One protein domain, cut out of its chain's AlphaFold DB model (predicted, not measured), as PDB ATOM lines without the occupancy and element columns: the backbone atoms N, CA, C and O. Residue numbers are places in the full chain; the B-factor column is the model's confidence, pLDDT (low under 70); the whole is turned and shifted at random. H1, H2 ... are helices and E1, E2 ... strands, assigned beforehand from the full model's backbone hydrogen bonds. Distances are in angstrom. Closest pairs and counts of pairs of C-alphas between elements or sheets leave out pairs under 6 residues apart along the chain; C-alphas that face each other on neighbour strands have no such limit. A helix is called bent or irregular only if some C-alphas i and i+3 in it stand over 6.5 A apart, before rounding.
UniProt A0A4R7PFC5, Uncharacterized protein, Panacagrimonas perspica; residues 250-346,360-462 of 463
ATOM      1  N   ARG A 250     -97.803 -18.481-155.274       94.25
ATOM      2  CA  ARG A 250     -97.833 -17.168-155.949       94.25
ATOM      3  C   ARG A 250     -99.131 -16.911-156.723       94.25
ATOM      4  O   ARG A 250     -99.147 -16.202-157.728       94.25
ATOM      5  N   ASP A 251    -100.240 -17.487-156.259       95.75
ATOM      6  CA  ASP A 251    -101.556 -17.339-156.881       95.75
ATOM      7  C   ASP A 251    -102.328 -16.180-156.242       95.75
ATOM      8  O   ASP A 251    -103.130 -16.356-155.318       95.75
ATOM      9  N   ILE A 252    -102.092 -14.970-156.761       95.81
ATOM     10  CA  ILE A 252    -102.749 -13.759-156.261       95.81
ATOM     11  C   ILE A 252    -104.274 -13.826-156.385       95.81
ATOM     12  O   ILE A 252    -104.983 -13.418-155.470       95.81
ATOM     13  N   LYS A 253    -104.807 -14.408-157.467       96.75
ATOM     14  CA  LYS A 253    -106.260 -14.474-157.688       96.75
ATOM     15  C   LYS A 253    -106.930 -15.363-156.653       96.75
ATOM     16  O   LYS A 253    -107.977 -15.007-156.109       96.75
ATOM     17  N   ARG A 254    -106.327 -16.518-156.366       97.25
ATOM     18  CA  ARG A 254    -106.799 -17.412-155.308       97.25
ATOM     19  C   ARG A 254    -106.658 -16.755-153.941       97.25
ATOM     20  O   ARG A 254    -107.601 -16.828-153.157       97.25
ATOM     21  N   PHE A 255    -105.547 -16.069-153.680       96.50
ATOM     22  CA  PHE A 255    -105.326 -15.364-152.421       96.50
ATOM     23  C   PHE A 255    -106.394 -14.285-152.174       96.50
ATOM     24  O   PHE A 255    -107.069 -14.337-151.151       96.50
ATOM     25  N   GLU A 256    -106.651 -13.393-153.136       96.38
ATOM     26  CA  GLU A 256    -107.674 -12.333-153.037       96.38
ATOM     27  C   GLU A 256    -109.116 -12.867-152.993       96.38
ATOM     28  O   GLU A 256    -110.032 -12.198-152.509       96.38
ATOM     29  N   SER A 257    -109.354 -14.086-153.491       96.56
ATOM     30  CA  SER A 257    -110.659 -14.737-153.328       96.56
ATOM     31  C   SER A 257    -110.921 -15.167-151.879       96.56
ATOM     32  O   SER A 257    -112.082 -15.260-151.473       96.56
ATOM     33  N   ILE A 258    -109.854 -15.391-151.102       97.31
ATOM     34  CA  ILE A 258    -109.902 -15.869-149.718       97.31
ATOM     35  C   ILE A 258    -109.716 -14.715-148.731       97.31
ATOM     36  O   ILE A 258    -110.452 -14.648-147.750       97.31
ATOM     37  N   VAL A 259    -108.762 -13.814-148.976       96.56
ATOM     38  CA  VAL A 259    -108.348 -12.727-148.078       96.56
ATOM     39  C   VAL A 259    -108.916 -11.394-148.555       96.56
ATOM     40  O   VAL A 259    -108.884 -11.073-149.741       96.56
ATOM     41  N   ASP A 260    -109.440 -10.604-147.625       96.50
ATOM     42  CA  ASP A 260    -109.926  -9.256-147.892       96.50
ATOM     43  C   ASP A 260    -108.751  -8.265-147.852       96.50
ATOM     44  O   ASP A 260    -108.346  -7.806-146.784       96.50
ATOM     45  N   ILE A 261    -108.152  -7.990-149.016       93.81
ATOM     46  CA  ILE A 261    -106.962  -7.127-149.128       93.81
ATOM     47  C   ILE A 261    -107.246  -5.701-148.652       93.81
ATOM     48  O   ILE A 261    -106.412  -5.104-147.982       93.81
ATOM     49  N   GLU A 262    -108.431  -5.172-148.952       92.06
ATOM     50  CA  GLU A 262    -108.791  -3.809-148.555       92.06
ATOM     51  C   GLU A 262    -108.956  -3.710-147.035       92.06
ATOM     52  O   GLU A 262    -108.446  -2.776-146.413       92.06
ATOM     53  N   ALA A 263    -109.583  -4.717-146.413       90.06
ATOM     54  CA  ALA A 263    -109.643  -4.800-144.957       90.06
ATOM     55  C   ALA A 263    -108.249  -4.987-144.333       90.06
ATOM     56  O   ALA A 263    -107.966  -4.408-143.289       90.06
ATOM     57  N   PHE A 264    -107.350  -5.742-144.978       90.00
ATOM     58  CA  PHE A 264    -105.950  -5.836-144.554       90.00
ATOM     59  C   PHE A 264    -105.272  -4.460-144.543       90.00
ATOM     60  O   PHE A 264    -104.701  -4.087-143.521       90.00
ATOM     61  N   GLY A 265    -105.363  -3.694-145.636       85.31
ATOM     62  CA  GLY A 265    -104.764  -2.360-145.712       85.31
ATOM     63  C   GLY A 265    -105.314  -1.433-144.630       85.31
ATOM     64  O   GLY A 265    -104.539  -0.756-143.953       85.31
ATOM     65  N   ALA A 266    -106.635  -1.451-144.419       85.81
ATOM     66  CA  ALA A 266    -107.292  -0.696-143.353       85.81
ATOM     67  C   ALA A 266    -106.776  -1.089-141.963       85.81
ATOM     68  O   ALA A 266    -106.360  -0.219-141.207       85.81
ATOM     69  N   ASN A 267    -106.703  -2.385-141.662       85.94
ATOM     70  CA  ASN A 267    -106.268  -2.875-140.356       85.94
ATOM     71  C   ASN A 267    -104.775  -2.631-140.086       85.94
ATOM     72  O   ASN A 267    -104.398  -2.413-138.936       85.94
ATOM     73  N   VAL A 268    -103.917  -2.651-141.115       81.69
ATOM     74  CA  VAL A 268    -102.516  -2.214-140.985       81.69
ATOM     75  C   VAL A 268    -102.460  -0.723-140.670       81.69
ATOM     76  O   VAL A 268    -101.782  -0.331-139.725       81.69
ATOM     77  N   ALA A 269    -103.194   0.104-141.422       80.06
ATOM     78  CA  ALA A 269    -103.235   1.543-141.188       80.06
ATOM     79  C   ALA A 269    -103.734   1.860-139.770       80.06
ATOM     80  O   ALA A 269    -103.096   2.622-139.047       80.06
ATOM     81  N   ASP A 270    -104.803   1.209-139.322       79.56
ATOM     82  CA  ASP A 270    -105.341   1.368-137.971       79.56
ATOM     83  C   ASP A 270    -104.340   0.910-136.896       79.56
ATOM     84  O   ASP A 270    -104.174   1.585-135.882       79.56
ATOM     85  N   ALA A 271    -103.613  -0.191-137.118       77.00
ATOM     86  CA  ALA A 271    -102.585  -0.664-136.188       77.00
ATOM     87  C   ALA A 271    -101.378   0.286-136.106       77.00
ATOM     88  O   ALA A 271    -100.840   0.505-135.026       77.00
ATOM     89  N   MET A 272    -100.957   0.875-137.226       73.31
ATOM     90  CA  MET A 272     -99.861   1.852-137.261       73.31
ATOM     91  C   MET A 272    -100.254   3.192-136.642       73.31
ATOM     92  O   MET A 272     -99.407   3.895-136.099       73.31
ATOM     93  N   THR A 273    -101.532   3.549-136.749       69.38
ATOM     94  CA  THR A 273    -102.067   4.835-136.288       69.38
ATOM     95  C   THR A 273    -102.725   4.753-134.919       69.38
ATOM     96  O   THR A 273    -103.174   5.775-134.401       69.38
ATOM     97  N   GLN A 274    -102.748   3.561-134.309       68.75
ATOM     98  CA  GLN A 274    -103.402   3.316-133.031       68.75
ATOM     99  C   GLN A 274    -102.946   4.330-131.973       68.75
ATOM    100  O   GLN A 274    -103.783   4.789-131.197       68.75
ATOM    101  N   ASP A 275    -101.664   4.700-131.966       55.81
ATOM    102  CA  ASP A 275    -101.054   5.554-130.942       55.81
ATOM    103  C   ASP A 275    -100.809   6.998-131.397       55.81
ATOM    104  O   ASP A 275    -100.184   7.767-130.666       55.81
ATOM    105  N   PHE A 276    -101.324   7.399-132.566       62.66
ATOM    106  CA  PHE A 276    -101.266   8.789-133.012       62.66
ATOM    107  C   PHE A 276    -102.149   9.664-132.118       62.66
ATOM    108  O   PHE A 276    -103.335   9.895-132.376       62.66
ATOM    109  N   VAL A 277    -101.554  10.187-131.048       49.16
ATOM    110  CA  VAL A 277    -102.152  11.238-130.231       49.16
ATOM    111  C   VAL A 277    -102.042  12.539-131.024       49.16
ATOM    112  O   VAL A 277    -101.016  13.205-131.018       49.16
ATOM    113  N   VAL A 278    -103.113  12.852-131.755       46.78
ATOM    114  CA  VAL A 278    -103.585  14.193-132.139       46.78
ATOM    115  C   VAL A 278    -102.462  15.251-132.298       46.78
ATOM    116  O   VAL A 278    -102.069  15.921-131.350       46.78
ATOM    117  N   PHE A 279    -102.030  15.440-133.550       42.94
ATOM    118  CA  PHE A 279    -101.198  16.522-134.111       42.94
ATOM    119  C   PHE A 279     -99.679  16.358-134.339       42.94
ATOM    120  O   PHE A 279     -99.194  16.963-135.294       42.94
ATOM    121  N   SER A 280     -98.910  15.552-133.594       45.38
ATOM    122  CA  SER A 280     -97.439  15.491-133.808       45.38
ATOM    123  C   SER A 280     -96.954  14.399-134.764       45.38
ATOM    124  O   SER A 280     -95.905  14.547-135.392       45.38
ATOM    125  N   ASP A 281     -97.720  13.319-134.903       47.28
ATOM    126  CA  ASP A 281     -97.212  12.065-135.475       47.28
ATOM    127  C   ASP A 281     -97.617  11.848-136.948       47.28
ATOM    128  O   ASP A 281     -97.305  10.822-137.553       47.28
ATOM    129  N   TYR A 282     -98.229  12.861-137.581       48.75
ATOM    130  CA  TYR A 282     -98.577  12.875-139.015       48.75
ATOM    131  C   TYR A 282     -97.383  12.660-139.959       48.75
ATOM    132  O   TYR A 282     -97.558  12.446-141.155       48.75
ATOM    133  N   LEU A 283     -96.165  12.690-139.418       47.84
ATOM    134  CA  LEU A 283     -94.899  12.456-140.106       47.84
ATOM    135  C   LEU A 283     -94.659  10.977-140.462       47.84
ATOM    136  O   LEU A 283     -93.678  10.664-141.129       47.84
ATOM    137  N   GLY A 284     -95.513  10.057-140.005       51.22
ATOM    138  CA  GLY A 284     -95.382   8.613-140.223       51.22
ATOM    139  C   GLY A 284     -96.273   8.032-141.325       51.22
ATOM    140  O   GLY A 284     -96.468   6.822-141.357       51.22
ATOM    141  N   VAL A 285     -96.858   8.842-142.203       51.28
ATOM    142  CA  VAL A 285     -97.758   8.369-143.266       51.28
ATOM    143  C   VAL A 285     -97.083   8.601-144.610       51.28
ATOM    144  O   VAL A 285     -96.730   9.733-144.934       51.28
ATOM    145  N   ALA A 286     -96.899   7.540-145.403       49.62
ATOM    146  CA  ALA A 286     -96.370   7.675-146.757       49.62
ATOM    147  C   ALA A 286     -97.324   8.532-147.588       49.62
ATOM    148  O   ALA A 286     -98.394   8.073-147.961       49.62
ATOM    149  N   SER A 287     -96.946   9.767-147.887       52.66
ATOM    150  CA  SER A 287     -97.653  10.576-148.869       52.66
ATOM    151  C   SER A 287     -96.633  11.266-149.758       52.66
ATOM    152  O   SER A 287     -95.575  11.692-149.303       52.66
ATOM    153  N   ASN A 288     -96.963  11.397-151.035       52.41
ATOM    154  CA  ASN A 288     -96.311  12.318-151.962       52.41
ATOM    155  C   ASN A 288     -96.773  13.774-151.735       52.41
ATOM    156  O   ASN A 288     -96.662  14.611-152.625       52.41
ATOM    157  N   ALA A 289     -97.326  14.081-150.557       53.22
ATOM    158  CA  ALA A 289     -97.911  15.367-150.229       53.22
ATOM    159  C   ALA A 289     -96.928  16.237-149.447       53.22
ATOM    160  O   ALA A 289     -96.270  15.784-148.509       53.22
ATOM    161  N   TRP A 290     -96.906  17.532-149.754       55.94
ATOM    162  CA  TRP A 290     -96.310  18.509-148.853       55.94
ATOM    163  C   TRP A 290     -97.153  18.645-147.585       55.94
ATOM    164  O   TRP A 290     -98.380  18.733-147.648       55.94
ATOM    165  N   MET A 291     -96.479  18.747-146.439       58.25
ATOM    166  CA  MET A 291     -97.112  18.865-145.121       58.25
ATOM    167  C   MET A 291     -98.159  19.985-145.060       58.25
ATOM    168  O   MET A 291     -99.225  19.785-144.493       58.25
ATOM    169  N   ILE A 292     -97.885  21.134-145.686       57.50
ATOM    170  CA  ILE A 292     -98.804  22.282-145.709       57.50
ATOM    171  C   ILE A 292    -100.103  21.927-146.446       57.50
ATOM    172  O   ILE A 292    -101.180  22.131-145.903       57.50
ATOM    173  N   LYS A 293    -100.017  21.291-147.623       60.56
ATOM    174  CA  LYS A 293    -101.206  20.871-148.386       60.56
ATOM    175  C   LYS A 293    -102.015  19.792-147.674       60.56
ATOM    176  O   LYS A 293    -103.236  19.779-147.784       60.56
ATOM    177  N   LEU A 294    -101.346  18.887-146.961       63.81
ATOM    178  CA  LEU A 294    -102.021  17.883-146.144       63.81
ATOM    179  C   LEU A 294    -102.788  18.544-144.989       63.81
ATOM    180  O   LEU A 294    -103.940  18.196-144.759       63.81
ATOM    181  N   VAL A 295    -102.182  19.525-144.313       63.75
ATOM    182  CA  VAL A 295    -102.839  20.315-143.257       63.75
ATOM    183  C   VAL A 295    -104.041  21.084-143.809       63.75
ATOM    184  O   VAL A 295    -105.112  21.029-143.205       63.75
ATOM    185  N   ASP A 296    -103.899  21.726-144.969       62.81
ATOM    186  CA  ASP A 296    -104.994  22.445-145.633       62.81
ATOM    187  C   ASP A 296    -106.135  21.488-146.023       62.81
ATOM    188  O   ASP A 296    -107.297  21.731-145.710       62.81
ATOM    189  N   ALA A 297    -105.819  20.334-146.619       64.50
ATOM    190  CA  ALA A 297    -106.823  19.337-146.989       64.50
ATOM    191  C   ALA A 297    -107.520  18.704-145.771       64.50
ATOM    192  O   ALA A 297    -108.706  18.375-145.833       64.50
ATOM    193  N   MET A 298    -106.810  18.549-144.650       63.22
ATOM    194  CA  MET A 298    -107.378  18.092-143.379       63.22
ATOM    195  C   MET A 298    -108.301  19.129-142.727       63.22
ATOM    196  O   MET A 298    -109.118  18.747-141.889       63.22
ATOM    197  N   ALA A 299    -108.186  20.412-143.083       66.12
ATOM    198  CA  ALA A 299    -109.135  21.437-142.652       66.12
ATOM    199  C   ALA A 299    -110.483  21.313-143.390       66.12
ATOM    200  O   ALA A 299    -111.526  21.605-142.805       66.12
ATOM    201  N   ASP A 300    -110.460  20.822-144.636       62.31
ATOM    202  CA  ASP A 300    -111.629  20.749-145.520       62.31
ATOM    203  C   ASP A 300    -112.308  19.362-145.560       62.31
ATOM    204  O   ASP A 300    -113.517  19.267-145.791       62.31
ATOM    205  N   ALA A 301    -111.568  18.274-145.321       57.25
ATOM    206  CA  ALA A 301    -112.081  16.901-145.306       57.25
ATOM    207  C   ALA A 301    -111.895  16.222-143.939       57.25
ATOM    208  O   ALA A 301    -111.102  16.650-143.107       57.25
ATOM    209  N   GLY A 302    -112.608  15.111-143.707       62.91
ATOM    210  CA  GLY A 302    -112.401  14.267-142.526       62.91
ATOM    211  C   GLY A 302    -110.940  13.818-142.428       62.91
ATOM    212  O   GLY A 302    -110.507  12.927-143.159       62.91
ATOM    213  N   SER A 303    -110.194  14.448-141.522       67.50
ATOM    214  CA  SER A 303    -108.729  14.447-141.469       67.50
ATOM    215  C   SER A 303    -108.093  13.058-141.364       67.50
ATOM    216  O   SER A 303    -106.971  12.846-141.808       67.50
ATOM    217  N   THR A 304    -108.813  12.094-140.791       69.56
ATOM    218  CA  THR A 304    -108.343  10.719-140.607       69.56
ATOM    219  C   THR A 304    -108.243   9.957-141.928       69.56
ATOM    220  O   THR A 304    -107.262   9.261-142.158       69.56
ATOM    221  N   GLU A 305    -109.214  10.095-142.831       74.69
ATOM    222  CA  GLU A 305    -109.234   9.293-144.062       74.69
ATOM    223  C   GLU A 305    -108.133   9.720-145.042       74.69
ATOM    224  O   GLU A 305    -107.512   8.873-145.681       74.69
ATOM    225  N   LEU A 306    -107.830  11.021-145.096       69.88
ATOM    226  CA  LEU A 306    -106.721  11.559-145.890       69.88
ATOM    227  C   LEU A 306    -105.353  11.024-145.445       69.88
ATOM    228  O   LEU A 306    -104.449  10.900-146.270       69.88
ATOM    229  N   LEU A 307    -105.213  10.690-144.160       69.56
ATOM    230  CA  LEU A 307    -104.000  10.101-143.596       69.56
ATOM    231  C   LEU A 307    -103.957   8.588-143.795       69.56
ATOM    232  O   LEU A 307    -102.916   8.031-144.123       69.56
ATOM    233  N   LEU A 308    -105.077   7.896-143.599       75.19
ATOM    234  CA  LEU A 308    -105.081   6.437-143.667       75.19
ATOM    235  C   LEU A 308    -105.010   5.932-145.107       75.19
ATOM    236  O   LEU A 308    -104.349   4.927-145.360       75.19
ATOM    237  N   ARG A 309    -105.650   6.618-146.060       78.56
ATOM    238  CA  ARG A 309    -105.769   6.145-147.443       78.56
ATOM    239  C   ARG A 309    -104.418   5.822-148.104       78.56
ATOM    240  O   ARG A 309    -104.302   4.706-148.609       78.56
ATOM    241  N   PRO A 310    -103.390   6.690-148.070       73.06
ATOM    242  CA  PRO A 310    -102.096   6.364-148.668       73.06
ATOM    243  C   PRO A 310    -101.428   5.129-148.048       73.06
ATOM    244  O   PRO A 310    -100.879   4.295-148.763       73.06
ATOM    245  N   VAL A 311    -101.535   4.955-146.725       73.00
ATOM    246  CA  VAL A 311    -101.020   3.762-146.031       73.00
ATOM    247  C   VAL A 311    -101.761   2.515-146.509       73.00
ATOM    248  O   VAL A 311    -101.119   1.524-146.853       73.00
ATOM    249  N   ARG A 312    -103.096   2.569-146.604       82.56
ATOM    250  CA  ARG A 312    -103.895   1.450-147.124       82.56
ATOM    251  C   ARG A 312    -103.465   1.084-148.542       82.56
ATOM    252  O   ARG A 312    -103.168  -0.079-148.793       82.56
ATOM    253  N   GLU A 313    -103.374   2.063-149.442       82.25
ATOM    254  CA  GLU A 313    -102.990   1.846-150.841       82.25
ATOM    255  C   GLU A 313    -101.596   1.208-150.958       82.25
ATOM    256  O   GLU A 313    -101.444   0.193-151.647       82.25
ATOM    257  N   THR A 314    -100.602   1.726-150.228       76.25
ATOM    258  CA  THR A 314     -99.239   1.179-150.239       76.25
ATOM    259  C   THR A 314     -99.179  -0.245-149.692       76.25
ATOM    260  O   THR A 314     -98.576  -1.111-150.324       76.25
ATOM    261  N   TYR A 315     -99.803  -0.534-148.546       79.56
ATOM    262  CA  TYR A 315     -99.727  -1.875-147.958       79.56
ATOM    263  C   TYR A 315    -100.575  -2.904-148.710       79.56
ATOM    264  O   TYR A 315    -100.148  -4.052-148.836       79.56
ATOM    265  N   CYS A 316    -101.720  -2.513-149.276       87.56
ATOM    266  CA  CYS A 316    -102.473  -3.368-150.195       87.56
ATOM    267  C   CYS A 316    -101.603  -3.780-151.389       87.56
ATOM    268  O   CYS A 316    -101.559  -4.957-151.745       87.56
ATOM    269  N   ALA A 317    -100.888  -2.828-151.996       83.75
ATOM    270  CA  ALA A 317     -99.975  -3.109-153.097       83.75
ATOM    271  C   ALA A 317     -98.789  -3.987-152.658       83.75
ATOM    272  O   ALA A 317     -98.520  -5.002-153.295       83.75
ATOM    273  N   ALA A 318     -98.157  -3.678-151.522       80.62
ATOM    274  CA  ALA A 318     -97.058  -4.472-150.976       80.62
ATOM    275  C   ALA A 318     -97.474  -5.927-150.696       80.62
ATOM    276  O   ALA A 318     -96.726  -6.853-150.995       80.62
ATOM    277  N   LEU A 319     -98.684  -6.167-150.174       85.75
ATOM    278  CA  LEU A 319     -99.184  -7.528-149.968       85.75
ATOM    279  C   LEU A 319     -99.367  -8.276-151.298       85.75
ATOM    280  O   LEU A 319     -99.026  -9.455-151.384       85.75
ATOM    281  N   ARG A 320     -99.864  -7.603-152.343       90.44
ATOM    282  CA  ARG A 320     -99.990  -8.199-153.686       90.44
ATOM    283  C   ARG A 320     -98.624  -8.565-154.275       90.44
ATOM    284  O   ARG A 320     -98.483  -9.656-154.833       90.44
ATOM    285  N   GLU A 321     -97.624  -7.703-154.102       84.94
ATOM    286  CA  GLU A 321     -96.242  -7.966-154.526       84.94
ATOM    287  C   GLU A 321     -95.610  -9.108-153.726       84.94
ATOM    288  O   GLU A 321     -95.070 -10.045-154.313       84.94
ATOM    289  N   LEU A 322     -95.779  -9.129-152.399       83.12
ATOM    290  CA  LEU A 322     -95.306 -10.223-151.548       83.12
ATOM    291  C   LEU A 322     -95.887 -11.572-151.990       83.12
ATOM    292  O   LEU A 322     -95.163 -12.569-152.041       83.12
ATOM    293  N   VAL A 323     -97.178 -11.616-152.335       86.75
ATOM    294  CA  VAL A 323     -97.814 -12.833-152.855       86.75
ATOM    295  C   VAL A 323     -97.234 -13.225-154.208       86.75
ATOM    296  O   VAL A 323     -96.947 -14.398-154.430       86.75
ATOM    297  N   SER A 324     -97.025 -12.261-155.099       87.75
ATOM    298  CA  SER A 324     -96.575 -12.520-156.469       87.75
ATOM    299  C   SER A 324     -95.094 -12.908-156.550       87.75
ATOM    300  O   SER A 324     -94.717 -13.752-157.365       87.75
ATOM    301  N   LEU A 325     -94.247 -12.318-155.703       81.81
ATOM    302  CA  LEU A 325     -92.789 -12.416-155.786       81.81
ATOM    303  C   LEU A 325     -92.152 -13.242-154.660       81.81
ATOM    304  O   LEU A 325     -91.002 -13.657-154.806       81.81
ATOM    305  N   HIS A 326     -92.874 -13.514-153.561       79.31
ATOM    306  CA  HIS A 326     -92.337 -14.041-152.284       79.31
ATOM    307  C   HIS A 326     -91.259 -13.180-151.632       79.31
ATOM    308  O   HIS A 326     -90.571 -13.623-150.714       79.31
ATOM    309  N   GLN A 327     -91.096 -11.956-152.102       73.06
ATOM    310  CA  GLN A 327     -90.093 -11.040-151.611       73.06
ATOM    311  C   GLN A 327     -90.663  -9.632-151.702       73.06
ATOM    312  O   GLN A 327     -91.344  -9.306-152.667       73.06
ATOM    313  N   LEU A 328     -90.370  -8.822-150.690       65.38
ATOM    314  CA  LEU A 328     -90.546  -7.379-150.743       65.38
ATOM    315  C   LEU A 328     -89.178  -6.765-151.024       65.38
ATOM    316  O   LEU A 328     -88.263  -6.907-150.209       65.38
ATOM    317  N   ARG A 329     -89.017  -6.133-152.182       66.69
ATOM    318  CA  ARG A 329     -87.854  -5.308-152.523       66.69
ATOM    319  C   ARG A 329     -88.148  -3.847-152.202       66.69
ATOM    320  O   ARG A 329     -89.294  -3.463-151.979       66.69
ATOM    321  N   ASP A 330     -87.106  -3.024-152.190       61.53
ATOM    322  CA  ASP A 330     -87.236  -1.592-151.899       61.53
ATOM    323  C   ASP A 330     -88.103  -0.885-152.940       61.53
ATOM    324  O   ASP A 330     -88.846   0.037-152.609       61.53
ATOM    325  N   GLU A 331     -88.044  -1.358-154.184       61.78
ATOM    326  CA  GLU A 331     -88.804  -0.814-155.304       61.78
ATOM    327  C   GLU A 331     -90.273  -1.268-155.312       61.78
ATOM    328  O   GLU A 331     -91.080  -0.678-156.026       61.78
ATOM    329  N   ASP A 332     -90.629  -2.287-154.519       57.62
ATOM    330  CA  ASP A 332     -91.988  -2.849-154.464       57.62
ATOM    331  C   ASP A 332     -92.914  -2.037-153.531       57.62
ATOM    332  O   ASP A 332     -94.122  -2.278-153.453       57.62
ATOM    333  N   LEU A 333     -92.368  -1.036-152.827       63.25
ATOM    334  CA  LEU A 333     -93.154  -0.047-152.095       63.25
ATOM    335  C   LEU A 333     -93.822   0.923-153.072       63.25
ATOM    336  O   LEU A 333     -93.281   1.969-153.427       63.25
ATOM    337  N   HIS A 334     -95.039   0.574-153.481       61.03
ATOM    338  CA  HIS A 334     -95.869   1.434-154.311       61.03
ATOM    339  C   HIS A 334     -96.273   2.713-153.573       61.03
ATOM    340  O   HIS A 334     -96.936   2.685-152.532       61.03
ATOM    341  N   LEU A 335     -95.916   3.845-154.173       58.72
ATOM    342  CA  LEU A 335     -96.487   5.142-153.838       58.72
ATOM    343  C   LEU A 335     -97.791   5.332-154.626       58.72
ATOM    344  O   LEU A 335     -97.882   4.845-155.757       58.72
ATOM    345  N   PRO A 336     -98.797   6.024-154.064       56.12
ATOM    346  CA  PRO A 336     -99.982   6.417-154.818       56.12
ATOM    347  C   PRO A 336     -99.583   7.100-156.139       56.12
ATOM    348  O   PRO A 336     -98.773   8.024-156.143       56.12
ATOM    349  N   ASN A 337    -100.126   6.624-157.267       50.22
ATOM    350  CA  ASN A 337     -99.768   7.099-158.616       50.22
ATOM    351  C   ASN A 337    -100.211   8.543-158.897       50.22
ATOM    352  O   ASN A 337     -99.727   9.172-159.836       50.22
ATOM    353  N   GLU A 338    -101.174   9.045-158.131       54.50
ATOM    354  CA  GLU A 338    -101.649  10.414-158.234       54.50
ATOM    355  C   GLU A 338    -100.959  11.234-157.148       54.50
ATOM    356  O   GLU A 338    -100.924  10.822-155.987       54.50
ATOM    357  N   ASP A 339    -100.424  12.404-157.506       52.75
ATOM    358  CA  ASP A 339    -100.215  13.481-156.542       52.75
ATOM    359  C   ASP A 339    -101.585  13.774-155.940       52.75
ATOM    360  O   ASP A 339    -102.359  14.563-156.488       52.75
ATOM    361  N   VAL A 340    -101.914  13.106-154.829       50.62
ATOM    362  CA  VAL A 340    -103.201  13.277-154.139       50.62
ATOM    363  C   VAL A 340    -103.405  14.765-153.798       50.62
ATOM    364  O   VAL A 340    -104.534  15.219-153.634       50.62
ATOM    365  N   TYR A 341    -102.314  15.549-153.815       49.72
ATOM    366  CA  TYR A 341    -102.280  16.994-153.646       49.72
ATOM    367  C   TYR A 341    -101.319  17.663-154.649       49.72
ATOM    368  O   TYR A 341    -100.257  18.156-154.265       49.72
ATOM    369  N   LYS A 342    -101.675  17.694-155.943       42.12
ATOM    370  CA  LYS A 342    -100.911  18.435-156.971       42.12
ATOM    371  C   LYS A 342    -100.598  19.869-156.540       42.12
ATOM    372  O   LYS A 342    -101.463  20.578-156.021       42.12
ATOM    373  N   GLU A 343     -99.368  20.311-156.782       43.19
ATOM    374  CA  GLU A 343     -98.999  21.728-156.793       43.19
ATOM    375  C   GLU A 343     -99.836  22.498-157.829       43.19
ATOM    376  O   GLU A 343    -100.046  22.028-158.946       43.19
ATOM    377  N   GLU A 344    -100.289  23.698-157.462       44.53
ATOM    378  CA  GLU A 344    -100.291  24.787-158.437       44.53
ATOM    379  C   GLU A 344     -98.846  25.298-158.411       44.53
ATOM    380  O   GLU A 344     -98.304  25.447-157.319       44.53
ATOM    381  N   GLU A 345     -98.230  25.407-159.589       47.47
ATOM    382  CA  GLU A 345     -96.797  25.577-159.894       47.47
ATOM    383  C   GLU A 345     -95.842  26.012-158.756       47.47
ATOM    384  O   GLU A 345     -96.149  26.940-158.003       47.47
ATOM    385  N   PRO A 346     -94.617  25.446-158.693       45.06
ATOM    386  CA  PRO A 346     -93.638  25.752-157.653       45.06
ATOM    387  C   PRO A 346     -93.220  27.222-157.730       45.06
ATOM    388  O   PRO A 346     -92.338  27.620-158.495       45.06
ATOM    389  N   ALA A 360     -89.763  15.123-147.919       35.34
ATOM    390  CA  ALA A 360     -90.084  14.180-148.997       35.34
ATOM    391  C   ALA A 360     -89.574  12.739-148.754       35.34
ATOM    392  O   ALA A 360     -89.897  11.830-149.512       35.34
ATOM    393  N   GLY A 361     -88.761  12.519-147.712       40.41
ATOM    394  CA  GLY A 361     -88.174  11.217-147.374       40.41
ATOM    395  C   GLY A 361     -88.936  10.401-146.324       40.41
ATOM    396  O   GLY A 361     -88.463   9.326-145.947       40.41
ATOM    397  N   TYR A 362     -90.077  10.882-145.821       46.56
ATOM    398  CA  TYR A 362     -90.842  10.205-144.768       46.56
ATOM    399  C   TYR A 362     -91.705   9.063-145.332       46.56
ATOM    400  O   TYR A 362     -92.932   9.091-145.340       46.56
ATOM    401  N   PHE A 363     -91.036   8.011-145.802       52.16
ATOM    402  CA  PHE A 363     -91.670   6.764-146.224       52.16
ATOM    403  C   PHE A 363     -91.753   5.804-145.043       52.16
ATOM    404  O   PHE A 363     -90.895   4.940-144.855       52.16
ATOM    405  N   ALA A 364     -92.798   5.935-144.232       52.53
ATOM    406  CA  ALA A 364     -93.005   5.041-143.100       52.53
ATOM    407  C   ALA A 364     -93.013   3.542-143.459       52.53
ATOM    408  O   ALA A 364     -92.365   2.790-142.736       52.53
ATOM    409  N   PRO A 365     -93.595   3.084-144.588       57.12
ATOM    410  CA  PRO A 365     -93.509   1.684-144.995       57.12
ATOM    411  C   PRO A 365     -92.067   1.197-145.140       57.12
ATOM    412  O   PRO A 365     -91.738   0.114-144.669       57.12
ATOM    413  N   LYS A 366     -91.179   2.035-145.694       63.22
ATOM    414  CA  LYS A 366     -89.748   1.729-145.786       63.22
ATOM    415  C   LYS A 366     -89.107   1.660-144.407       63.22
ATOM    416  O   LYS A 366     -88.365   0.728-144.149       63.22
ATOM    417  N   ILE A 367     -89.425   2.594-143.511       67.31
ATOM    418  CA  ILE A 367     -88.900   2.591-142.139       67.31
ATOM    419  C   ILE A 367     -89.319   1.319-141.395       67.31
ATOM    420  O   ILE A 367     -88.486   0.699-140.742       67.31
ATOM    421  N   PHE A 368     -90.580   0.899-141.508       69.56
ATOM    422  CA  PHE A 368     -91.059  -0.325-140.864       69.56
ATOM    423  C   PHE A 368     -90.452  -1.581-141.486       69.56
ATOM    424  O   PHE A 368     -90.064  -2.481-140.750       69.56
ATOM    425  N   LEU A 369     -90.303  -1.644-142.811       68.94
ATOM    426  CA  LEU A 369     -89.622  -2.763-143.471       68.94
ATOM    427  C   LEU A 369     -88.114  -2.794-143.179       68.94
ATOM    428  O   LEU A 369     -87.551  -3.873-143.016       68.94
ATOM    429  N   ASP A 370     -87.466  -1.635-143.056       72.12
ATOM    430  CA  ASP A 370     -86.066  -1.501-142.637       72.12
ATOM    431  C   ASP A 370     -85.875  -1.850-141.158       72.12
ATOM    432  O   ASP A 370     -84.773  -2.220-140.761       72.12
ATOM    433  N   LEU A 371     -86.924  -1.733-140.341       73.31
ATOM    434  CA  LEU A 371     -86.894  -2.039-138.916       73.31
ATOM    435  C   LEU A 371     -87.191  -3.520-138.652       73.31
ATOM    436  O   LEU A 371     -86.381  -4.217-138.043       73.31
ATOM    437  N   PHE A 372     -88.330  -4.009-139.138       73.00
ATOM    438  CA  PHE A 372     -88.774  -5.391-138.966       73.00
ATOM    439  C   PHE A 372     -87.998  -6.371-139.835       73.00
ATOM    440  O   PHE A 372     -87.833  -7.524-139.459       73.00
ATOM    441  N   GLY A 373     -87.482  -5.910-140.970       68.38
ATOM    442  CA  GLY A 373     -86.853  -6.758-141.962       68.38
ATOM    443  C   GLY A 373     -87.839  -7.303-142.988       68.38
ATOM    444  O   GLY A 373     -89.065  -7.200-142.883       68.38
ATOM    445  N   ARG A 374     -87.262  -7.877-144.040       74.25
ATOM    446  CA  ARG A 374     -87.982  -8.354-145.230       74.25
ATOM    447  C   ARG A 374     -88.186  -9.871-145.216       74.25
ATOM    448  O   ARG A 374     -88.844 -10.404-146.104       74.25
ATOM    449  N   LYS A 375     -87.648 -10.578-144.214       82.06
ATOM    450  CA  LYS A 375     -87.728 -12.036-144.113       82.06
ATOM    451  C   LYS A 375     -88.865 -12.447-143.182       82.06
ATOM    452  O   LYS A 375     -88.760 -12.356-141.964       82.06
ATOM    453  N   TRP A 376     -89.967 -12.876-143.788       85.12
ATOM    454  CA  TRP A 376     -91.195 -13.247-143.091       85.12
ATOM    455  C   TRP A 376     -91.378 -14.752-143.245       85.12
ATOM    456  O   TRP A 376     -91.603 -15.252-144.347       85.12
ATOM    457  N   THR A 377     -91.242 -15.486-142.146       85.75
ATOM    458  CA  THR A 377     -91.319 -16.947-142.149       85.75
ATOM    459  C   THR A 377     -92.673 -17.387-141.619       85.75
ATOM    460  O   THR A 377     -93.022 -17.163-140.457       85.75
ATOM    461  N   LEU A 378     -93.436 -18.043-142.491       87.06
ATOM    462  CA  LEU A 378     -94.702 -18.670-142.141       87.06
ATOM    463  C   LEU A 378     -94.483 -20.132-141.741       87.06
ATOM    464  O   LEU A 378     -93.739 -20.838-142.426       87.06
ATOM    465  N   PRO A 379     -95.157 -20.624-140.689       87.94
ATOM    466  CA  PRO A 379     -95.096 -22.036-140.341       87.94
ATOM    467  C   PRO A 379     -95.740 -22.888-141.442       87.94
ATOM    468  O   PRO A 379     -96.776 -22.525-141.998       87.94
ATOM    469  N   ASP A 380     -95.175 -24.060-141.739       85.94
ATOM    470  CA  ASP A 380     -95.793 -24.994-142.694       85.94
ATOM    471  C   ASP A 380     -97.144 -25.516-142.205       85.94
ATOM    472  O   ASP A 380     -98.061 -25.721-143.001       85.94
ATOM    473  N   VAL A 381     -97.260 -25.687-140.889       90.62
ATOM    474  CA  VAL A 381     -98.483 -26.078-140.196       90.62
ATOM    475  C   VAL A 381     -98.680 -25.108-139.028       90.62
ATOM    476  O   VAL A 381     -98.039 -25.277-137.988       90.62
ATOM    477  N   PRO A 382     -99.500 -24.054-139.183       91.56
ATOM    478  CA  PRO A 382     -99.746 -23.096-138.110       91.56
ATOM    479  C   PRO A 382    -100.446 -23.766-136.923       91.56
ATOM    480  O   PRO A 382    -101.421 -24.501-137.082       91.56
ATOM    481  N   THR A 383     -99.967 -23.474-135.713       94.56
ATOM    482  CA  THR A 383    -100.683 -23.812-134.479       94.56
ATOM    483  C   THR A 383    -101.646 -22.679-134.153       94.56
ATOM    484  O   THR A 383    -101.231 -21.531-134.007       94.56
ATOM    485  N   PHE A 384    -102.930 -23.009-134.029       96.44
ATOM    486  CA  PHE A 384    -103.993 -22.025-133.865       96.44
ATOM    487  C   PHE A 384    -104.417 -21.841-132.409       96.44
ATOM    488  O   PHE A 384    -104.789 -22.799-131.725       96.44
ATOM    489  N   LYS A 385    -104.462 -20.584-131.967       96.56
ATOM    490  CA  LYS A 385    -105.181 -20.161-130.763       96.56
ATOM    491  C   LYS A 385    -106.567 -19.659-131.166       96.56
ATOM    492  O   LYS A 385    -106.700 -18.841-132.071       96.56
ATOM    493  N   ARG A 386    -107.612 -20.169-130.516       96.00
ATOM    494  CA  ARG A 386    -109.008 -19.950-130.924       96.00
ATOM    495  C   ARG A 386    -109.710 -18.982-129.982       96.00
ATOM    496  O   ARG A 386    -109.693 -19.186-128.770       96.00
ATOM    497  N   GLY A 387    -110.359 -17.972-130.549       92.50
ATOM    498  CA  GLY A 387    -111.352 -17.143-129.872       92.50
ATOM    499  C   GLY A 387    -112.778 -17.521-130.272       92.50
ATOM    500  O   GLY A 387    -113.005 -18.467-131.023       92.50
ATOM    501  N   ALA A 388    -113.762 -16.746-129.810       87.69
ATOM    502  CA  ALA A 388    -115.175 -16.988-130.129       87.69
ATOM    503  C   ALA A 388    -115.513 -16.795-131.623       87.69
ATOM    504  O   ALA A 388    -116.459 -17.393-132.134       87.69
ATOM    505  N   SER A 389    -114.764 -15.940-132.325       90.81
ATOM    506  CA  SER A 389    -115.011 -15.596-133.733       90.81
ATOM    507  C   SER A 389    -113.739 -15.354-134.548       90.81
ATOM    508  O   SER A 389    -113.822 -14.820-135.655       90.81
ATOM    509  N   TRP A 390    -112.577 -15.698-133.998       95.06
ATOM    510  CA  TRP A 390    -111.275 -15.437-134.600       95.06
ATOM    511  C   TRP A 390    -110.288 -16.561-134.287       95.06
ATOM    512  O   TRP A 390    -110.484 -17.341-133.353       95.06
ATOM    513  N   VAL A 391    -109.219 -16.614-135.074       96.38
ATOM    514  CA  VAL A 391    -108.091 -17.532-134.923       96.38
ATOM    515  C   VAL A 391    -106.792 -16.730-134.933       96.38
ATOM    516  O   VAL A 391    -106.637 -15.832-135.749       96.38
ATOM    517  N   GLU A 392    -105.867 -17.033-134.028       97.25
ATOM    518  CA  GLU A 392    -104.534 -16.429-133.950       97.25
ATOM    519  C   GLU A 392    -103.452 -17.455-134.274       97.25
ATOM    520  O   GLU A 392    -103.542 -18.610-133.848       97.25
ATOM    521  N   PHE A 393    -102.408 -17.019-134.975       96.44
ATOM    522  CA  PHE A 393    -101.161 -17.768-135.102       96.44
ATOM    523  C   PHE A 393     -99.965 -16.819-135.276       96.44
ATOM    524  O   PHE A 393    -100.133 -15.708-135.786       96.44
ATOM    525  N   PRO A 394     -98.764 -17.232-134.845       95.38
ATOM    526  CA  PRO A 394     -97.567 -16.415-134.969       95.38
ATOM    527  C   PRO A 394     -96.938 -16.510-136.361       95.38
ATOM    528  O   PRO A 394     -96.937 -17.571-136.992       95.38
ATOM    529  N   ILE A 395     -96.335 -15.408-136.801       92.38
ATOM    530  CA  ILE A 395     -95.410 -15.354-137.932       92.38
ATOM    531  C   ILE A 395     -94.061 -14.832-137.433       92.38
ATOM    532  O   ILE A 395     -94.011 -13.892-136.637       92.38
ATOM    533  N   GLN A 396     -92.973 -15.462-137.874       92.12
ATOM    534  CA  GLN A 396     -91.628 -15.035-137.494       92.12
ATOM    535  C   GLN A 396     -91.138 -13.981-138.472       92.12
ATOM    536  O   GLN A 396     -91.275 -14.137-139.687       92.12
ATOM    537  N   ILE A 397     -90.570 -12.913-137.933       89.50
ATOM    538  CA  ILE A 397     -90.067 -11.789-138.702       89.50
ATOM    539  C   ILE A 397     -88.605 -11.579-138.333       89.50
ATOM    540  O   ILE A 397     -88.254 -11.513-137.156       89.50
ATOM    541  N   GLU A 398     -87.758 -11.504-139.353       86.94
ATOM    542  CA  GLU A 398     -86.317 -11.356-139.205       86.94
ATOM    543  C   GLU A 398     -85.784 -10.225-140.087       86.94
ATOM    544  O   GLU A 398     -86.181 -10.047-141.248       86.94
ATOM    545  N   ASN A 399     -84.815  -9.508-139.530       83.19
ATOM    546  CA  ASN A 399     -83.999  -8.523-140.209       83.19
ATOM    547  C   ASN A 399     -82.527  -8.866-139.998       83.19
ATOM    548  O   ASN A 399     -82.085  -9.028-138.862       83.19
ATOM    549  N   ASP A 400     -81.766  -8.971-141.081       81.31
ATOM    550  CA  ASP A 400     -80.337  -9.283-141.000       81.31
ATOM    551  C   ASP A 400     -79.495  -8.026-140.715       81.31
ATOM    552  O   ASP A 400     -78.363  -8.121-140.234       81.31
ATOM    553  N   SER A 401     -80.022  -6.832-141.011       74.06
ATOM    554  CA  SER A 401     -79.311  -5.571-140.812       74.06
ATOM    555  C   SER A 401     -80.286  -4.412-140.591       74.06
ATOM    556  O   SER A 401     -80.856  -3.902-141.557       74.06
ATOM    557  N   PRO A 402     -80.458  -3.946-139.344       74.75
ATOM    558  CA  PRO A 402     -79.887  -4.458-138.086       74.75
ATOM    559  C   PRO A 402     -80.386  -5.872-137.733       74.75
ATOM    560  O   PRO A 402     -81.489  -6.237-138.118       74.75
ATOM    561  N   VAL A 403     -79.594  -6.655-136.983       84.25
ATOM    562  CA  VAL A 403     -79.995  -8.008-136.545       84.25
ATOM    563  C   VAL A 403     -81.187  -7.901-135.592       84.25
ATOM    564  O   VAL A 403     -81.025  -7.495-134.441       84.25
ATOM    565  N   PHE A 404     -82.370  -8.270-136.070       88.75
ATOM    566  CA  PHE A 404     -83.612  -8.316-135.304       88.75
ATOM    567  C   PHE A 404     -84.374  -9.601-135.627       88.75
ATOM    568  O   PHE A 404     -84.404 -10.053-136.769       88.75
ATOM    569  N   SER A 405     -84.998 -10.188-134.611       91.44
ATOM    570  CA  SER A 405     -85.927 -11.304-134.759       91.44
ATOM    571  C   SER A 405     -87.072 -11.106-133.777       91.44
ATOM    572  O   SER A 405     -86.844 -10.786-132.607       91.44
ATOM    573  N   GLY A 406     -88.300 -11.261-134.256       92.25
ATOM    574  CA  GLY A 406     -89.496 -11.083-133.451       92.25
ATOM    575  C   GLY A 406     -90.690 -11.842-134.010       92.25
ATOM    576  O   GLY A 406     -90.680 -12.341-135.133       92.25
ATOM    577  N   GLU A 407     -91.741 -11.910-133.201       93.31
ATOM    578  CA  GLU A 407     -92.966 -12.625-133.529       93.31
ATOM    579  C   GLU A 407     -94.126 -11.641-133.716       93.31
ATOM    580  O   GLU A 407     -94.464 -10.871-132.810       93.31
ATOM    581  N   LEU A 408     -94.760 -11.678-134.889       91.50
ATOM    582  CA  LEU A 408     -96.011 -10.971-135.139       91.50
ATOM    583  C   LEU A 408     -97.174 -11.954-135.021       91.50
ATOM    584  O   LEU A 408     -97.222 -12.967-135.713       91.50
ATOM    585  N   ILE A 409     -98.136 -11.655-134.158       94.25
ATOM    586  CA  ILE A 409     -99.355 -12.447-134.041       94.25
ATOM    587  C   ILE A 409    -100.328 -11.983-135.114       94.25
ATOM    588  O   ILE A 409    -100.733 -10.819-135.127       94.25
ATOM    589  N   LEU A 410    -100.732 -12.901-135.990       94.19
ATOM    590  CA  LEU A 410    -101.786 -12.672-136.964       94.19
ATOM    591  C   LEU A 410    -103.115 -13.144-136.382       94.19
ATOM    592  O   LEU A 410    -103.310 -14.341-136.166       94.19
ATOM    593  N   ARG A 411    -104.045 -12.214-136.151       96.19
ATOM    594  CA  ARG A 411    -105.425 -12.530-135.776       96.19
ATOM    595  C   ARG A 411    -106.311 -12.466-137.011       96.19
ATOM    596  O   ARG A 411    -106.480 -11.410-137.616       96.19
ATOM    597  N   VAL A 412    -106.914 -13.600-137.336       96.06
ATOM    598  CA  VAL A 412    -107.770 -13.797-138.499       96.06
ATOM    599  C   VAL A 412    -109.218 -13.934-138.063       96.06
ATOM    600  O   VAL A 412    -109.555 -14.756-137.209       96.06
ATOM    601  N   SER A 413    -110.094 -13.154-138.678       95.44
ATOM    602  CA  SER A 413    -111.538 -13.277-138.509       95.44
ATOM    603  C   SER A 413    -112.231 -13.343-139.869       95.44
ATOM    604  O   SER A 413    -111.578 -13.388-140.912       95.44
ATOM    605  N   ARG A 414    -113.563 -13.426-139.873       94.38
ATOM    606  CA  ARG A 414    -114.343 -13.486-141.111       94.38
ATOM    607  C   ARG A 414    -115.152 -12.213-141.282       94.38
ATOM    608  O   ARG A 414    -116.084 -12.003-140.499       94.38
ATOM    609  N   ALA A 415    -114.815 -11.440-142.313       90.25
ATOM    610  CA  ALA A 415    -115.496 -10.209-142.689       90.25
ATOM    611  C   ALA A 415    -116.938 -10.474-143.152       90.25
ATOM    612  O   ALA A 415    -117.329 -11.607-143.464       90.25
ATOM    613  N   ALA A 416    -117.730  -9.405-143.272       85.50
ATOM    614  CA  ALA A 416    -119.075  -9.468-143.853       85.50
ATOM    615  C   ALA A 416    -119.064  -9.999-145.302       85.50
ATOM    616  O   ALA A 416    -120.004 -10.675-145.720       85.50
ATOM    617  N   SER A 417    -117.964  -9.772-146.032       85.94
ATOM    618  CA  SER A 417    -117.696 -10.296-147.379       85.94
ATOM    619  C   SER A 417    -117.489 -11.817-147.424       85.94
ATOM    620  O   SER A 417    -117.352 -12.387-148.504       85.94
ATOM    621  N   ARG A 418    -117.464 -12.492-146.263       90.62
ATOM    622  CA  ARG A 418    -117.041 -13.891-146.073       90.62
ATOM    623  C   ARG A 418    -115.576 -14.153-146.426       90.62
ATOM    624  O   ARG A 418    -115.160 -15.311-146.384       90.62
ATOM    625  N   ARG A 419    -114.780 -13.131-146.717       95.75
ATOM    626  CA  ARG A 419    -113.326 -13.261-146.820       95.75
ATOM    627  C   ARG A 419    -112.682 -13.198-145.439       95.75
ATOM    628  O   ARG A 419    -113.327 -12.835-144.450       95.75
ATOM    629  N   LEU A 420    -111.433 -13.630-145.372       96.50
ATOM    630  CA  LEU A 420    -110.605 -13.527-144.186       96.50
ATOM    631  C   LEU A 420    -110.162 -12.084-143.996       96.50
ATOM    632  O   LEU A 420    -109.640 -11.460-144.915       96.50
ATOM    633  N   GLU A 421    -110.351 -11.591-142.786       95.31
ATOM    634  CA  GLU A 421    -109.880 -10.293-142.338       95.31
ATOM    635  C   GLU A 421    -108.696 -10.498-141.397       95.31
ATOM    636  O   GLU A 421    -108.762 -11.336-140.494       95.31
ATOM    637  N   LEU A 422    -107.618  -9.748-141.619       94.00
ATOM    638  CA  LEU A 422    -106.355  -9.880-140.899       94.00
ATOM    639  C   LEU A 422    -106.148  -8.678-139.976       94.00
ATOM    640  O   LEU A 422    -106.359  -7.546-140.395       94.00
ATOM    641  N   SER A 423    -105.716  -8.919-138.741       92.00
ATOM    642  CA  SER A 423    -105.380  -7.886-137.755       92.00
ATOM    643  C   SER A 423    -104.119  -8.268-136.976       92.00
ATOM    644  O   SER A 423    -103.744  -9.444-136.928       92.00
ATOM    645  N   PHE A 424    -103.462  -7.274-136.371       90.06
ATOM    646  CA  PHE A 424    -102.081  -7.384-135.884       90.06
ATOM    647  C   PHE A 424    -101.957  -6.964-134.411       90.06
ATOM    648  O   PHE A 424    -101.370  -5.925-134.110       90.06
ATOM    649  N   PRO A 425    -102.507  -7.743-133.462       89.19
ATOM    650  CA  PRO A 425    -102.572  -7.349-132.052       89.19
ATOM    651  C   PRO A 425    -101.209  -7.090-131.394       89.19
ATOM    652  O   PRO A 425    -101.154  -6.369-130.406       89.19
ATOM    653  N   THR A 426    -100.114  -7.660-131.910       89.56
ATOM    654  CA  THR A 426     -98.762  -7.447-131.362       89.56
ATOM    655  C   THR A 426     -97.896  -6.520-132.209       89.56
ATOM    656  O   THR A 426     -96.698  -6.432-131.955       89.56
ATOM    657  N   PHE A 427     -98.464  -5.810-133.193       84.94
ATOM    658  CA  PHE A 427     -97.695  -4.934-134.086       84.94
ATOM    659  C   PHE A 427     -96.887  -3.883-133.318       84.94
ATOM    660  O   PHE A 427     -95.683  -3.743-133.516       84.94
ATOM    661  N   ILE A 428     -97.539  -3.202-132.379       82.38
ATOM    662  CA  ILE A 428     -96.922  -2.173-131.544       82.38
ATOM    663  C   ILE A 428     -95.835  -2.744-130.621       82.38
ATOM    664  O   ILE A 428     -94.772  -2.149-130.458       82.38
ATOM    665  N   GLN A 429     -96.055  -3.933-130.056       85.69
ATOM    666  CA  GLN A 429     -95.035  -4.590-129.239       85.69
ATOM    667  C   GLN A 429     -93.823  -5.001-130.084       85.69
ATOM    668  O   GLN A 429     -92.683  -4.812-129.666       85.69
ATOM    669  N   LEU A 430     -94.058  -5.545-131.282       86.12
ATOM    670  CA  LEU A 430     -93.000  -5.897-132.224       86.12
ATOM    671  C   LEU A 430     -92.171  -4.661-132.592       86.12
ATOM    672  O   LEU A 430     -90.946  -4.728-132.633       86.12
ATOM    673  N   LEU A 431     -92.844  -3.537-132.825       83.25
ATOM    674  CA  LEU A 431     -92.246  -2.238-133.110       83.25
ATOM    675  C   LEU A 431     -91.341  -1.760-131.983       83.25
ATOM    676  O   LEU A 431     -90.176  -1.464-132.241       83.25
ATOM    677  N   ALA A 432     -91.835  -1.763-130.748       83.12
ATOM    678  CA  ALA A 432     -91.038  -1.412-129.579       83.12
ATOM    679  C   ALA A 432     -89.801  -2.320-129.448       83.12
ATOM    680  O   ALA A 432     -88.680  -1.823-129.327       83.12
ATOM    681  N   ASN A 433     -89.982  -3.639-129.581       87.50
ATOM    682  CA  ASN A 433     -88.890  -4.611-129.503       87.50
ATOM    683  C   ASN A 433     -87.836  -4.374-130.593       87.50
ATOM    684  O   ASN A 433     -86.633  -4.475-130.339       87.50
ATOM    685  N   ALA A 434     -88.270  -4.059-131.813       84.56
ATOM    686  CA  ALA A 434     -87.363  -3.787-132.915       84.56
ATOM    687  C   ALA A 434     -86.600  -2.475-132.697       84.56
ATOM    688  O   ALA A 434     -85.390  -2.427-132.897       84.56
ATOM    689  N   GLN A 435     -87.251  -1.415-132.218       83.38
ATOM    690  CA  GLN A 435     -86.569  -0.156-131.893       83.38
ATOM    691  C   GLN A 435     -85.524  -0.337-130.787       83.38
ATOM    692  O   GLN A 435     -84.400   0.154-130.917       83.38
ATOM    693  N   GLU A 436     -85.867  -1.085-129.735       83.25
ATOM    694  CA  GLU A 436     -84.961  -1.393-128.627       83.25
ATOM    695  C   GLU A 436     -83.749  -2.203-129.107       83.25
ATOM    696  O   GLU A 436     -82.604  -1.835-128.841       83.25
ATOM    697  N   THR A 437     -83.995  -3.265-129.877       83.25
ATOM    698  CA  THR A 437     -82.940  -4.167-130.367       83.25
ATOM    699  C   THR A 437     -81.976  -3.452-131.309       83.25
ATOM    700  O   THR A 437     -80.765  -3.667-131.273       83.25
ATOM    701  N   THR A 438     -82.510  -2.593-132.172       79.31
ATOM    702  CA  THR A 438     -81.742  -1.974-133.253       79.31
ATOM    703  C   THR A 438     -81.100  -0.647-132.852       79.31
ATOM    704  O   THR A 438     -80.218  -0.147-133.551       79.31
ATOM    705  N   GLY A 439     -81.537  -0.051-131.737       77.25
ATOM    706  CA  GLY A 439     -81.158   1.302-131.328       77.25
ATOM    707  C   GLY A 439     -81.694   2.395-132.263       77.25
ATOM    708  O   GLY A 439     -81.334   3.567-132.113       77.25
ATOM    709  N   HIS A 440     -82.537   2.037-133.236       68.75
ATOM    710  CA  HIS A 440     -83.208   2.980-134.116       68.75
ATOM    711  C   HIS A 440     -84.532   3.402-133.492       68.75
ATOM    712  O   HIS A 440     -85.548   2.727-133.620       68.75
ATOM    713  N   VAL A 441     -84.535   4.572-132.858       63.28
ATOM    714  CA  VAL A 441     -85.784   5.222-132.459       63.28
ATOM    715  C   VAL A 441     -86.445   5.773-133.720       63.28
ATOM    716  O   VAL A 441     -85.957   6.745-134.308       63.28
ATOM    717  N   VAL A 442     -87.560   5.173-134.144       61.16
ATOM    718  CA  VAL A 442     -88.449   5.817-135.116       61.16
ATOM    719  C   VAL A 442     -89.089   6.984-134.367       61.16
ATOM    720  O   VAL A 442     -89.988   6.787-133.559       61.16
ATOM    721  N   ARG A 443     -88.549   8.194-134.568       51.34
ATOM    722  CA  ARG A 443     -88.806   9.438-133.805       51.34
ATOM    723  C   ARG A 443     -90.267   9.943-133.764       51.34
ATOM    724  O   ARG A 443     -90.479  11.081-133.369       51.34
ATOM    725  N   GLY A 444     -91.254   9.145-134.156       52.12
ATOM    726  CA  GLY A 444     -92.659   9.549-134.266       52.12
ATOM    727  C   GLY A 444     -93.636   8.726-133.432       52.12
ATOM    728  O   GLY A 444     -94.822   8.776-133.715       52.12
ATOM    729  N   ILE A 445     -93.164   7.933-132.465       46.47
ATOM    730  CA  ILE A 445     -94.053   7.179-131.572       46.47
ATOM    731  C   ILE A 445     -93.803   7.674-130.162       46.47
ATOM    732  O   ILE A 445     -92.742   7.446-129.579       46.47
ATOM    733  N   ASN A 446     -94.764   8.423-129.638       42.56
ATOM    734  CA  ASN A 446     -94.696   8.949-128.291       42.56
ATOM    735  C   ASN A 446     -94.764   7.788-127.282       42.56
ATOM    736  O   ASN A 446     -95.834   7.231-127.041       42.56
ATOM    737  N   HIS A 447     -93.628   7.440-126.669       39.00
ATOM    738  CA  HIS A 447     -93.543   6.389-125.645       39.00
ATOM    739  C   HIS A 447     -94.512   6.608-124.467       39.00
ATOM    740  O   HIS A 447     -95.017   5.633-123.921       39.00
ATOM    741  N   MET A 448     -94.868   7.856-124.129       36.19
ATOM    742  CA  MET A 448     -95.887   8.114-123.099       36.19
ATOM    743  C   MET A 448     -97.299   7.706-123.540       36.19
ATOM    744  O   MET A 448     -98.116   7.324-122.706       36.19
ATOM    745  N   GLY A 449     -97.607   7.772-124.841       40.00
ATOM    746  CA  GLY A 449     -98.883   7.293-125.381       40.00
ATOM    747  C   GLY A 449     -99.027   5.773-125.251       40.00
ATOM    748  O   GLY A 449    -100.092   5.285-124.870       40.00
ATOM    749  N   LEU A 450     -97.929   5.042-125.478       35.25
ATOM    750  CA  LEU A 450     -97.849   3.583-125.345       35.25
ATOM    751  C   LEU A 450     -98.091   3.103-123.910       35.25
ATOM    752  O   LEU A 450     -98.904   2.205-123.687       35.25
ATOM    753  N   GLU A 451     -97.440   3.727-122.927       36.91
ATOM    754  CA  GLU A 451     -97.568   3.351-121.512       36.91
ATOM    755  C   GLU A 451     -98.973   3.638-120.957       36.91
ATOM    756  O   GLU A 451     -99.560   2.804-120.258       36.91
ATOM    757  N   LEU A 452     -99.571   4.779-121.324       33.84
ATOM    758  CA  LEU A 452    -100.945   5.130-120.942       33.84
ATOM    759  C   LEU A 452    -101.976   4.140-121.508       33.84
ATOM    760  O   LEU A 452    -103.013   3.884-120.883       33.84
ATOM    761  N   ARG A 453    -101.692   3.552-122.676       39.50
ATOM    762  CA  ARG A 453    -102.602   2.616-123.331       39.50
ATOM    763  C   ARG A 453    -102.431   1.164-122.892       39.50
ATOM    764  O   ARG A 453    -103.430   0.481-122.678       39.50
ATOM    765  N   GLN A 454    -101.201   0.696-122.684       39.28
ATOM    766  CA  GLN A 454    -100.959  -0.622-122.080       39.28
ATOM    767  C   GLN A 454    -101.630  -0.717-120.703       39.28
ATOM    768  O   GLN A 454    -102.350  -1.675-120.429       39.28
ATOM    769  N   SER A 455    -101.536   0.356-119.912       35.84
ATOM    770  CA  SER A 455    -102.222   0.486-118.623       35.84
ATOM    771  C   SER A 455    -103.753   0.384-118.720       35.84
ATOM    772  O   SER A 455    -104.395  -0.043-117.763       35.84
ATOM    773  N   SER A 456    -104.359   0.781-119.847       36.31
ATOM    774  CA  SER A 456    -105.815   0.704-120.059       36.31
ATOM    775  C   SER A 456    -106.261  -0.630-120.668       36.31
ATOM    776  O   SER A 456    -107.283  -1.161-120.244       36.31
ATOM    777  N   MET A 457    -105.478  -1.238-121.565       36.72
ATOM    778  CA  MET A 457    -105.777  -2.575-122.098       36.72
ATOM    779  C   MET A 457    -105.599  -3.689-121.052       36.72
ATOM    780  O   MET A 457    -106.382  -4.638-121.034       36.72
ATOM    781  N   GLU A 458    -104.620  -3.579-120.147       38.69
ATOM    782  CA  GLU A 458    -104.467  -4.519-119.023       38.69
ATOM    783  C   GLU A 458    -105.649  -4.446-118.044       38.69
ATOM    784  O   GLU A 458    -106.062  -5.472-117.499       38.69
ATOM    785  N   GLN A 459    -106.239  -3.258-117.878       39.00
ATOM    786  CA  GLN A 459    -107.441  -3.041-117.067       39.00
ATOM    787  C   GLN A 459    -108.714  -3.569-117.745       39.00
ATOM    788  O   GLN A 459    -109.578  -4.101-117.056       39.00
ATOM    789  N   GLU A 460    -108.822  -3.496-119.075       35.41
ATOM    790  CA  GLU A 460    -109.932  -4.108-119.826       35.41
ATOM    791  C   GLU A 460    -109.863  -5.643-119.843       35.41
ATOM    792  O   GLU A 460    -110.899  -6.297-119.864       35.41
ATOM    793  N   ALA A 461    -108.666  -6.236-119.795       33.75
ATOM    794  CA  ALA A 461    -108.494  -7.691-119.749       33.75
ATOM    795  C   ALA A 461    -108.753  -8.309-118.357       33.75
ATOM    796  O   ALA A 461    -108.848  -9.533-118.241       33.75
ATOM    797  N   THR A 462    -108.840  -7.488-117.302       36.47
ATOM    798  CA  THR A 462    -109.154  -7.934-115.930       36.47
ATOM    799  C   THR A 462    -110.642  -7.841-115.565       36.47
ATOM    800  O   THR A 462    -111.015  -8.254-114.463       36.47
TER     801      THR A 462
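This is residues 250 to 346 and 360 to 462 of the 463 residues of an uncharacterized protein of Panacagrimonas perspica (UniProt A0A4R7PFC5). A curled four-stranded sheet with two long inner strands forms a wall at one side of the domain, and helices cover one face of it: H6 lies along E3 and H5 stands up from the sheet beside H6. Farther from the wall the long helix H4 crosses H2, which packs on E4; H1 caps one end of H4, while H3 and long loops lie at the end far from the sheet, and H7 lies off to one side with residues 454 to 462 sticking out. The printed part has 200 residues with seven named helices and four named strands, in the order H1 H2 H3 H4 H5 E1 E2 E3 E4 H6 H7; the sheet order is E1 E2 E3 E4, all antiparallel, and the class is mixed, helices and strands. The whole is compact, with a radius of gyration of the C-alphas of 17.5 A, and spans 55 by 42 by 38 A.

E1, residues 375 to 377, E2, residues 390 to 400, E3, residues 403 to 414, and E4, residues 420 to 423, form a meander, each strand the antiparallel neighbour of the one before. The sheet is strongly twisted and curled like part of a barrel, with E1 and E4 as edge strands. In the hairpin of E1 and E2, N 377 and O 396 are 2.8 A apart; in that of E2 and E3, N 395 and O 408 are 2.8 A apart; in that of E3 and E4, N 423 and O 411 are 2.8 A apart, each within hydrogen-bond range. H6, residues 427 to 438, is on the sheet over E3 at a height over the sheet of 7.8 A, running along the strands at 4 degrees to E3 on the local plane. H5, residues 364 to 372, stands up from the same face. H5 and H6 touch at a steep tilt of 66 degrees, the closest C-alphas being those of Leu 371 and Ala 434, 6.3 A apart. H2, residues 261 to 273, only grazes the sheet, with the C-alphas of Phe 264 and Leu 422 5.5 A apart. The hub is H4, residues 303 to 325, which is not on the sheet. H4 touches H2 at a steep tilt of 56 degrees, opposite ways, closest at the C-alphas of Gly 265 and Arg 312, 4.2 A. With residues 320 to 324 alone H4 touches H1, residues 252 to 258, closest at Ile 252 and Val 323, whose C-alphas are 6.1 A apart. With residues 303 to 306 alone it touches H3, residues 291 to 300, closest at the C-alphas of Met 298 and Leu 306, 7.0 A. H4 and H5 only just touch, with 3 pairs of C-alphas within 8 A, the closest those of Tyr 315 and Pro 365, 7.8 A. H7, residues 447 to 460, touches no helix and is not on the sheet. Every O i to N i+4 pair is within hydrogen-bond range in H1, H2, H3, H5 and H6, against 16 of 19 in H4 and 8 of 10 in H7.

H1 begins at C-alpha 252, (-102.749, -13.759, -156.261). H4 is 34.4 A long and only just irregular, with C-alphas 307 and 310 6.6 A apart. E2 measures 32.2 A and E3 35.1 A, E3 beginning at C-alpha 403, (-79.995, -8.008, -136.545). H2 is 18.2 A long, H6 16.2 A and H7 20.3 A, H7 ending at C-alpha 460, (-109.932, -4.108, -119.826).

The two C-alphas farthest apart are those of Glu 345 and Thr 462, 56.6 A. Residues 347 to 359 are not printed, and C-alphas 346 and 360 are 14.9 A apart across this cut. The links H2 to H3 and E1 to E2 are long. The mean pLDDT of the printed part is 72.3, and 87 residues are under 70, among them residues 273 to 304, 328 to 346 and 440 to 462.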